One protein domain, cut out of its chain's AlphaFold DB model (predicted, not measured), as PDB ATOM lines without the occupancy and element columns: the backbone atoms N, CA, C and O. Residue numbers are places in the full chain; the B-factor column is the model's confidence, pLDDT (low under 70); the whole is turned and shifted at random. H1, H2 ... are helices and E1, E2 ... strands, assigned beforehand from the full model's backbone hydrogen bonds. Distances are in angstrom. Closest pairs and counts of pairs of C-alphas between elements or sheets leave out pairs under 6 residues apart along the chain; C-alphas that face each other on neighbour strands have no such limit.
ATOM      1  N   ARG A  83      50.216  -9.807  45.164       81.00
ATOM      2  CA  ARG A  83      49.871 -11.005  45.954       81.00
ATOM      3  C   ARG A  83      48.569 -10.865  46.760       81.00
ATOM      4  O   ARG A  83      47.913 -11.863  47.038       81.00
ATOM      5  N   ASP A  84      48.234  -9.652  47.171       80.88
ATOM      6  CA  ASP A  84      47.049  -9.279  47.942       80.88
ATOM      7  C   ASP A  84      45.891  -8.771  47.065       80.88
ATOM      8  O   ASP A  84      44.885  -8.278  47.587       80.88
ATOM      9  N   GLN A  85      46.009  -8.910  45.745       82.06
ATOM     10  CA  GLN A  85      45.025  -8.469  44.770       82.06
ATOM     11  C   GLN A  85      44.458  -9.655  43.978       82.06
ATOM     12  O   GLN A  85      45.126 -10.647  43.694       82.06
ATOM     13  N   TRP A  86      43.188  -9.538  43.626       80.38
ATOM     14  CA  TRP A  86      42.408 -10.487  42.855       80.38
ATOM     15  C   TRP A  86      42.240  -9.993  41.418       80.38
ATOM     16  O   TRP A  86      42.007  -8.805  41.198       80.38
ATOM     17  N   TYR A  87      42.319 -10.901  40.446       77.31
ATOM     18  CA  TYR A  87      42.062 -10.567  39.048       77.31
ATOM     19  C   TYR A  87      40.550 -10.547  38.784       77.31
ATOM     20  O   TYR A  87      39.844 -11.531  38.990       77.31
ATOM     21  N   SER A  88      40.034  -9.422  38.310       70.12
ATOM     22  CA  SER A  88      38.668  -9.298  37.812       70.12
ATOM     23  C   SER A  88      38.715  -9.123  36.299       70.12
ATOM     24  O   SER A  88      39.474  -8.296  35.797       70.12
ATOM     25  N   LEU A  89      37.946  -9.926  35.566       63.94
ATOM     26  CA  LEU A  89      37.790  -9.764  34.122       63.94
ATOM     27  C   LEU A  89      36.632  -8.801  33.861       63.94
ATOM     28  O   LEU A  89      35.494  -9.071  34.243       63.94
ATOM     29  N   GLY A  90      36.927  -7.684  33.202       60.72
ATOM     30  CA  GLY A  90      35.914  -6.790  32.661       60.72
ATOM     31  C   GLY A  90      35.224  -7.377  31.431       60.72
ATOM     32  O   GLY A  90      35.690  -8.335  30.813       60.72
ATOM     33  N   SER A  91      34.119  -6.750  31.024       56.16
ATOM     34  CA  SER A  91      33.323  -7.156  29.856       56.16
ATOM     35  C   SER A  91      34.089  -7.126  28.527       56.16
ATOM     36  O   SER A  91      33.672  -7.783  27.579       56.16
ATOM     37  N   ASN A  92      35.205  -6.395  28.460       58.66
ATOM     38  CA  ASN A  92      36.032  -6.238  27.259       58.66
ATOM     39  C   ASN A  92      37.302  -7.105  27.279       58.66
ATOM     40  O   ASN A  92      38.243  -6.818  26.549       58.66
ATOM     41  N   ALA A  93      37.349  -8.137  28.130       58.38
ATOM     42  CA  ALA A  93      38.556  -8.922  28.418       58.38
ATOM     43  C   ALA A  93      39.701  -8.118  29.069       58.38
ATOM     44  O   ALA A  93      40.812  -8.627  29.207       58.38
ATOM     45  N   ASP A  94      39.415  -6.902  29.538       64.50
ATOM     46  CA  ASP A  94      40.332  -6.127  30.364       64.50
ATOM     47  C   ASP A  94      40.539  -6.824  31.712       64.50
ATOM     48  O   ASP A  94      39.581  -7.179  32.405       64.50
ATOM     49  N   MET A  95      41.798  -7.007  32.098       72.00
ATOM     50  CA  MET A  95      42.153  -7.496  33.426       72.00
ATOM     51  C   MET A  95      42.225  -6.313  34.393       72.00
ATOM     52  O   MET A  95      42.920  -5.339  34.117       72.00
ATOM     53  N   PHE A  96      41.548  -6.416  35.534       81.19
ATOM     54  CA  PHE A  96      41.582  -5.443  36.623       81.19
ATOM     55  C   PHE A  96      42.105  -6.095  37.897       81.19
ATOM     56  O   PHE A  96      41.575  -7.115  38.334       81.19
ATOM     57  N   CYS A  97      43.116  -5.503  38.526       86.62
ATOM     58  CA  CYS A  97      43.609  -5.978  39.808       86.62
ATOM     59  C   CYS A  97      42.872  -5.293  40.953       86.62
ATOM     60  O   CYS A  97      42.936  -4.079  41.119       86.62
ATOM     61  N   MET A  98      42.128  -6.054  41.740       86.69
ATOM     62  CA  MET A  98      41.282  -5.516  42.797       86.69
ATOM     63  C   MET A  98      41.799  -5.950  44.162       86.69
ATOM     64  O   MET A  98      42.229  -7.090  44.296       86.69
ATOM     65  N   PRO A  99      41.748  -5.112  45.206       84.31
ATOM     66  CA  PRO A  99      42.126  -5.546  46.547       84.31
ATOM     67  C   PRO A  99      41.333  -6.789  46.976       84.31
ATOM     68  O   PRO A  99      40.129  -6.875  46.743       84.31
ATOM     69  N   SER A 100      41.988  -7.764  47.607       82.44
ATOM     70  CA  SER A 100      41.302  -8.948  48.156       82.44
ATOM     71  C   SER A 100      40.539  -8.645  49.454       82.44
ATOM     72  O   SER A 100      39.587  -9.339  49.813       82.44
ATOM     73  N   THR A 101      40.951  -7.595  50.170       80.69
ATOM     74  CA  THR A 101      40.383  -7.153  51.450       80.69
ATOM     75  C   THR A 101      40.436  -5.626  51.564       80.69
ATOM     76  O   THR A 101      41.097  -4.969  50.765       80.69
ATOM     77  N   SER A 102      39.760  -5.059  52.572       85.69
ATOM     78  CA  SER A 102      39.768  -3.614  52.872       85.69
ATOM     79  C   SER A 102      39.326  -2.743  51.690       85.69
ATOM     80  O   SER A 102      40.075  -1.889  51.219       85.69
ATOM     81  N   CYS A 103      38.105  -2.978  51.201       86.12
ATOM     82  CA  CYS A 103      37.616  -2.333  49.988       86.12
ATOM     83  C   CYS A 103      37.601  -0.798  50.096       86.12
ATOM     84  O   CYS A 103      37.002  -0.260  51.032       86.12
ATOM     85  N   PRO A 104      38.237  -0.096  49.139       86.00
ATOM     86  CA  PRO A 104      38.203   1.358  49.062       86.00
ATOM     87  C   PRO A 104      36.779   1.919  48.898       86.00
ATOM     88  O   PRO A 104      35.855   1.189  48.522       86.00
ATOM     89  N   PRO A 105      36.583   3.232  49.115       85.69
ATOM     90  CA  PRO A 105      35.301   3.889  48.877       85.69
ATOM     91  C   PRO A 105      34.739   3.620  47.470       85.69
ATOM     92  O   PRO A 105      35.464   3.672  46.477       85.69
ATOM     93  N   GLY A 106      33.433   3.348  47.378       82.12
ATOM     94  CA  GLY A 106      32.757   3.022  46.112       82.12
ATOM     95  C   GLY A 106      32.879   1.555  45.677       82.12
ATOM     96  O   GLY A 106      32.314   1.170  44.651       82.12
ATOM     97  N   MET A 107      33.571   0.723  46.459       88.56
ATOM     98  CA  MET A 107      33.660  -0.722  46.250       88.56
ATOM     99  C   MET A 107      32.893  -1.506  47.320       88.56
ATOM    100  O   MET A 107      32.682  -1.037  48.437       88.56
ATOM    101  N   THR A 108      32.514  -2.734  46.979       88.06
ATOM    102  CA  THR A 108      31.933  -3.728  47.886       88.06
ATOM    103  C   THR A 108      32.746  -5.017  47.848       88.06
ATOM    104  O   THR A 108      33.384  -5.333  46.843       88.06
ATOM    105  N   THR A 109      32.697  -5.788  48.932       87.69
ATOM    106  CA  THR A 109      33.242  -7.147  48.954       87.69
ATOM    107  C   THR A 109      32.330  -8.082  48.162       87.69
ATOM    108  O   THR A 109      31.108  -8.047  48.307       87.69
ATOM    109  N   SER A 110      32.939  -8.935  47.350       86.12
ATOM    110  CA  SER A 110      32.325 -10.003  46.571       86.12
ATOM    111  C   SER A 110      33.139 -11.285  46.732       86.12
ATOM    112  O   SER A 110      34.259 -11.270  47.251       86.12
ATOM    113  N   VAL A 111      32.569 -12.412  46.316       84.31
ATOM    114  CA  VAL A 111      33.185 -13.735  46.441       84.31
ATOM    115  C   VAL A 111      33.311 -14.341  45.055       84.31
ATOM    116  O   VAL A 111      32.319 -14.512  44.352       84.31
ATOM    117  N   SER A 112      34.539 -14.670  44.667       79.00
ATOM    118  CA  SER A 112      34.805 -15.445  43.461       79.00
ATOM    119  C   SER A 112      34.947 -16.917  43.818       79.00
ATOM    120  O   SER A 112      35.538 -17.252  44.847       79.00
ATOM    121  N   THR A 113      34.428 -17.794  42.966       82.19
ATOM    122  CA  THR A 113      34.584 -19.243  43.100       82.19
ATOM    123  C   THR A 113      35.714 -19.711  42.195       82.19
ATOM    124  O   THR A 113      35.773 -19.351  41.019       82.19
ATOM    125  N   ASN A 114      36.597 -20.557  42.719       77.62
ATOM    126  CA  ASN A 114      37.617 -21.222  41.922       77.62
ATOM    127  C   ASN A 114      36.935 -22.219  40.969       77.62
ATOM    128  O   ASN A 114      36.501 -23.292  41.387       77.62
ATOM    129  N   SER A 115      36.821 -21.852  39.692       77.00
ATOM    130  CA  SER A 115      36.114 -22.628  38.666       77.00
ATOM    131  C   SER A 115      36.744 -23.997  38.398       77.00
ATOM    132  O   SER A 115      36.023 -24.954  38.105       77.00
ATOM    133  N   TYR A 116      38.065 -24.122  38.567       77.75
ATOM    134  CA  TYR A 116      38.744 -25.414  38.516       77.75
ATOM    135  C   TYR A 116      38.275 -26.295  39.673       77.75
ATOM    136  O   TYR A 116      37.747 -27.376  39.443       77.75
ATOM    137  N   CYS A 117      38.326 -25.797  40.909       81.50
ATOM    138  CA  CYS A 117      37.862 -26.563  42.069       81.50
ATOM    139  C   CYS A 117      36.347 -26.773  42.132       81.50
ATOM    140  O   CYS A 117      35.884 -27.649  42.856       81.50
ATOM    141  N   ALA A 118      35.569 -25.997  41.379       79.50
ATOM    142  CA  ALA A 118      34.137 -26.219  41.234       79.50
ATOM    143  C   ALA A 118      33.810 -27.458  40.380       79.50
ATOM    144  O   ALA A 118      32.706 -27.987  40.483       79.50
ATOM    145  N   THR A 119      34.740 -27.902  39.526       79.69
ATOM    146  CA  THR A 119      34.516 -28.988  38.553       79.69
ATOM    147  C   THR A 119      35.487 -30.160  38.701       79.69
ATOM    148  O   THR A 119      35.165 -31.273  38.287       79.69
ATOM    149  N   ALA A 120      36.654 -29.939  39.305       80.31
ATOM    150  CA  ALA A 120      37.665 -30.956  39.552       80.31
ATOM    151  C   ALA A 120      37.268 -31.912  40.700       80.31
ATOM    152  O   ALA A 120      36.497 -31.543  41.592       80.31
ATOM    153  N   PRO A 121      37.814 -33.141  40.723       83.44
ATOM    154  CA  PRO A 121      37.704 -34.037  41.871       83.44
ATOM    155  C   PRO A 121      38.205 -33.381  43.165       83.44
ATOM    156  O   PRO A 121      39.215 -32.680  43.172       83.44
ATOM    157  N   ALA A 122      37.550 -33.664  44.295       78.38
ATOM    158  CA  ALA A 122      37.908 -33.067  45.589       78.38
ATOM    159  C   ALA A 122      39.358 -33.358  46.036       78.38
ATOM    160  O   ALA A 122      39.924 -32.584  46.808       78.38
ATOM    161  N   SER A 123      39.964 -34.445  45.541       84.81
ATOM    162  CA  SER A 123      41.380 -34.773  45.755       84.81
ATOM    163  C   SER A 123      42.330 -33.714  45.203       84.81
ATOM    164  O   SER A 123      43.373 -33.466  45.799       84.81
ATOM    165  N   ASP A 124      41.956 -33.065  44.102       81.38
ATOM    166  CA  ASP A 124      42.828 -32.151  43.358       81.38
ATOM    167  C   ASP A 124      42.797 -30.734  43.954       81.38
ATOM    168  O   ASP A 124      43.664 -29.909  43.677       81.38
ATOM    169  N   CYS A 125      41.818 -30.463  44.824       83.75
ATOM    170  CA  CYS A 125      41.635 -29.189  45.518       83.75
ATOM    171  C   CYS A 125      41.775 -29.299  47.041       83.75
ATOM    172  O   CYS A 125      41.337 -28.416  47.784       83.75
ATOM    173  N   GLN A 126      42.401 -30.369  47.533       81.94
ATOM    174  CA  GLN A 126      42.623 -30.551  48.961       81.94
ATOM    175  C   GLN A 126      43.591 -29.472  49.488       81.94
ATOM    176  O   GLN A 126      44.755 -29.414  49.104       81.94
ATOM    177  N   GLY A 127      43.097 -28.590  50.362       78.69
ATOM    178  CA  GLY A 127      43.866 -27.454  50.892       78.69
ATOM    179  C   GLY A 127      43.847 -26.194  50.017       78.69
ATOM    180  O   GLY A 127      44.466 -25.196  50.386       78.69
ATOM    181  N   VAL A 128      43.117 -26.202  48.896       78.81
ATOM    182  CA  VAL A 128      42.908 -25.022  48.049       78.81
ATOM    183  C   VAL A 128      41.612 -24.329  48.462       78.81
ATOM    184  O   VAL A 128      40.563 -24.963  48.577       78.81
ATOM    185  N   ALA A 129      41.662 -23.013  48.678       77.94
ATOM    186  CA  ALA A 129      40.456 -22.235  48.930       77.94
ATOM    187  C   ALA A 129      39.545 -22.272  47.689       77.94
ATOM    188  O   ALA A 129      39.928 -21.839  46.602       77.94
ATOM    189  N   THR A 130      38.330 -22.801  47.848       79.50
ATOM    190  CA  THR A 130      37.340 -22.901  46.762       79.50
ATOM    191  C   THR A 130      36.672 -21.569  46.455       79.50
ATOM    192  O   THR A 130      36.085 -21.404  45.387       79.50
ATOM    193  N   THR A 131      36.774 -20.612  47.376       81.88
ATOM    194  CA  THR A 131      36.277 -19.250  47.218       81.88
ATOM    195  C   THR A 131      37.334 -18.244  47.653       81.88
ATOM    196  O   THR A 131      38.203 -18.541  48.475       81.88
ATOM    197  N   THR A 132      37.300 -17.052  47.072       80.81
ATOM    198  CA  THR A 132      38.203 -15.953  47.418       80.81
ATOM    199  C   THR A 132      37.431 -14.643  47.431       80.81
ATOM    200  O   THR A 132      36.737 -14.303  46.470       80.81
ATOM    201  N   ASN A 133      37.548 -13.914  48.541       83.25
ATOM    202  CA  ASN A 133      36.989 -12.575  48.659       83.25
ATOM    203  C   ASN A 133      37.781 -11.608  47.779       83.25
ATOM    204  O   ASN A 133      39.007 -11.687  47.698       83.25
ATOM    205  N   HIS A 134      37.071 -10.684  47.151       85.25
ATOM    206  CA  HIS A 134      37.667  -9.593  46.405       85.25
ATOM    207  C   HIS A 134      36.783  -8.360  46.467       85.25
ATOM    208  O   HIS A 134      35.572  -8.445  46.660       85.25
ATOM    209  N   CYS A 135      37.397  -7.205  46.294       87.50
ATOM    210  CA  CYS A 135      36.681  -5.964  46.114       87.50
ATOM    211  C   CYS A 135      36.235  -5.841  44.659       87.50
ATOM    212  O   CYS A 135      36.967  -6.177  43.732       87.50
ATOM    213  N   GLN A 136      35.028  -5.342  44.455       86.88
ATOM    214  CA  GLN A 136      34.513  -4.962  43.146       86.88
ATOM    215  C   GLN A 136      33.810  -3.614  43.258       86.88
ATOM    216  O   GLN A 136      33.394  -3.227  44.352       86.88
ATOM    217  N   CYS A 137      33.657  -2.894  42.151       86.38
ATOM    218  CA  CYS A 137      32.843  -1.683  42.160       86.38
ATOM    219  C   CYS A 137      31.407  -2.007  42.583       86.38
ATOM    220  O   CYS A 137      30.836  -3.003  42.139       86.38
ATOM    221  N   ALA A 138      30.845  -1.192  43.480       86.06
ATOM    222  CA  ALA A 138      29.474  -1.386  43.950       86.06
ATOM    223  C   ALA A 138      28.464  -1.181  42.808       86.06
ATOM    224  O   ALA A 138      27.487  -1.917  42.706       86.06
ATOM    225  N   GLU A 139      28.751  -0.221  41.927       84.50
ATOM    226  CA  GLU A 139      27.995   0.019  40.704       84.50
ATOM    227  C   GLU A 139      28.546  -0.840  39.551       84.50
ATOM    228  O   GLU A 139      29.731  -0.723  39.229       84.50
ATOM    229  N   PRO A 140      27.715  -1.657  38.872       75.88
ATOM    230  CA  PRO A 140      28.167  -2.561  37.806       75.88
ATOM    231  C   PRO A 140      28.801  -1.876  36.591       75.88
ATOM    232  O   PRO A 140      29.478  -2.526  35.801       75.88
ATOM    233  N   THR A 141      28.537  -0.581  36.408       81.25
ATOM    234  CA  THR A 141      29.049   0.214  35.281       81.25
ATOM    235  C   THR A 141      30.239   1.090  35.662       81.25
ATOM    236  O   THR A 141      30.844   1.703  34.783       81.25
ATOM    237  N   ALA A 142      30.585   1.150  36.950       83.00
ATOM    238  CA  ALA A 142      31.695   1.962  37.410       83.00
ATOM    239  C   ALA A 142      33.032   1.280  37.106       83.00
ATOM    240  O   ALA A 142      33.177   0.058  37.188       83.00
ATOM    241  N   THR A 143      34.025   2.093  36.761       83.44
ATOM    242  CA  THR A 143      35.373   1.629  36.430       83.44
ATOM    243  C   THR A 143      36.291   1.827  37.635       83.44
ATOM    244  O   THR A 143      36.305   2.923  38.209       83.44
ATOM    245  N   PRO A 144      37.081   0.815  38.034       85.25
ATOM    246  CA  PRO A 144      38.045   0.978  39.112       85.25
ATOM    247  C   PRO A 144      39.102   2.028  38.753       85.25
ATOM    248  O   PRO A 144      39.572   2.133  37.618       85.25
ATOM    249  N   VAL A 145      39.477   2.821  39.750       88.06
ATOM    250  CA  VAL A 145      40.514   3.849  39.663       88.06
ATOM    251  C   VAL A 145      41.720   3.376  40.453       88.06
ATOM    252  O   VAL A 145      41.579   2.910  41.582       88.06
ATOM    253  N   TYR A 146      42.901   3.526  39.868       86.12
ATOM    254  CA  TYR A 146      44.163   3.056  40.429       86.12
ATOM    255  C   TYR A 146      45.041   4.214  40.878       86.12
ATOM    256  O   TYR A 146      44.970   5.317  40.330       86.12
ATOM    257  N   GLU A 147      45.908   3.953  41.857       82.75
ATOM    258  CA  GLU A 147      47.057   4.825  42.090       82.75
ATOM    259  C   GLU A 147      47.878   4.958  40.802       82.75
ATOM    260  O   GLU A 147      48.034   3.995  40.051       82.75
ATOM    261  N   ASN A 148      48.444   6.141  40.564       80.38
ATOM    262  CA  ASN A 148      49.273   6.400  39.387       80.38
ATOM    263  C   ASN A 148      50.679   5.783  39.540       80.38
ATOM    264  O   ASN A 148      51.679   6.494  39.653       80.38
ATOM    265  N   ARG A 149      50.738   4.449  39.635       76.19
ATOM    266  CA  ARG A 149      51.955   3.630  39.643       76.19
ATOM    267  C   ARG A 149      51.653   2.207  39.167       76.19
ATOM    268  O   ARG A 149      50.552   1.698  39.369       76.19
ATOM    269  N   VAL A 150      52.660   1.543  38.604       74.06
ATOM    270  CA  VAL A 150      52.602   0.107  38.274       74.06
ATOM    271  C   VAL A 150      52.313  -0.699  39.541       74.06
ATOM    272  O   VAL A 150      52.895  -0.423  40.593       74.06
ATOM    273  N   GLY A 151      51.402  -1.671  39.462       75.19
ATOM    274  CA  GLY A 151      50.983  -2.433  40.642       75.19
ATOM    275  C   GLY A 151      50.179  -1.634  41.672       75.19
ATOM    276  O   GLY A 151      50.031  -2.089  42.807       75.19
ATOM    277  N   GLY A 152      49.728  -0.420  41.333       79.88
ATOM    278  CA  GLY A 152      48.933   0.421  42.222       79.88
ATOM    279  C   GLY A 152      47.697  -0.317  42.727       79.88
ATOM    280  O   GLY A 152      47.067  -1.063  41.979       79.88
ATOM    281  N   ALA A 153      47.348  -0.115  43.997       82.38
ATOM    282  CA  ALA A 153      46.080  -0.628  44.494       82.38
ATOM    283  C   ALA A 153      44.941   0.192  43.880       82.38
ATOM    284  O   ALA A 153      45.091   1.392  43.610       82.38
ATOM    285  N   ALA A 154      43.790  -0.441  43.669       85.88
ATOM    286  CA  ALA A 154      42.599   0.323  43.353       85.88
ATOM    287  C   ALA A 154      42.242   1.209  44.561       85.88
ATOM    288  O   ALA A 154      42.296   0.754  45.702       85.88
ATOM    289  N   ILE A 155      41.906   2.473  44.313       89.12
ATOM    290  CA  ILE A 155      41.597   3.491  45.336       89.12
ATOM    291  C   ILE A 155      40.117   3.874  45.365       89.12
ATOM    292  O   ILE A 155      39.689   4.617  46.244       89.12
ATOM    293  N   GLY A 156      39.331   3.361  44.421       86.62
ATOM    294  CA  GLY A 156      37.888   3.555  44.358       86.62
ATOM    295  C   GLY A 156      37.330   3.225  42.981       86.62
ATOM    296  O   GLY A 156      38.018   2.615  42.160       86.62
ATOM    297  N   CYS A 157      36.095   3.646  42.728       87.38
ATOM    298  CA  CYS A 157      35.423   3.504  41.436       87.38
ATOM    299  C   CYS A 157      34.848   4.844  40.978       87.38
ATOM    300  O   CYS A 157      34.500   5.682  41.813       87.38
ATOM    301  N   LYS A 158      34.758   5.030  39.661       84.81
ATOM    302  CA  LYS A 158      34.143   6.195  39.019       84.81
ATOM    303  C   LYS A 158      33.117   5.782  37.976       84.81
ATOM    304  O   LYS A 158      33.336   4.724  37.344       84.81
TER     305      LYS A 158
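AT A GLANCE: This is residues 83 to 158 of the 158 residues of an uncharacterized protein of Aspergillus sclerotialis (UniProt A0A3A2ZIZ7). A long two-strand ribbon, E3 with E4, leads out at one end to a small head of two short helices, H1 and H2. The hairpin E1 and E2 crosses the ribbon, packing on E4, and the small hairpin E5 and E6 packs at the ribbon's other end. The printed part has 76 residues, with named elements in the order E1, E2, E3, H1, H2, E4, E5, E6; the three two-strand sheets are antiparallel, and the class is mixed, helices and strands. The whole is only just loose, close to compact, with a radius of gyration of the C-alphas of 13.8 A, and elongated, spanning 42 by 23 by 20 A.

IN THESE COORDINATES: E1, residues 85 to 89, begins at C-alpha 85 (45.025, -8.469, 44.770) and is 12.9 A long. E2, residues 95 to 99, measures 13.3 A. E3, residues 107 to 113, measures 18.8 A. H1, residues 115 to 119, and H2, residues 122 to 125, follow. E4, residues 131 to 137, measures 18.6 A. E5 is residues 144 to 146; E6, residues 154 to 157, ends at C-alpha 157 (35.423, 3.504, 41.436).

HOW THE PARTS SIT: In the hairpin E1 and E2, N 86 and O 98 are 2.7 A apart, within hydrogen-bond range. The closest C-alphas of E2 and E4, Pro 99 and Cys 135, are 5.5 A apart. E3 and E4 are antiparallel, with N 108 and O 136 at 2.8 A. H1 and H2 are close but not clearly touching; their closest C-alphas, Cys 117 and Cys 125, are 5.7 A apart. H1 has 0 of 1 O i to N i+4 pairs within range but 2 of 2 O i to N i+3 pairs; H2 is too short for an i+4 pair. In the hairpin E5 and E6, N 145 and O 156 are 2.8 A apart. The closest C-alphas of E4 and E6, Cys 137 and Cys 157, are 5.8 A apart.

THE WHOLE: The two farthest C-alphas, Ser 123 and Asn 148, are 42.4 A apart. The printed part has no cut, and no link is long. In this model, residues 89 to 94 have pLDDT under 70.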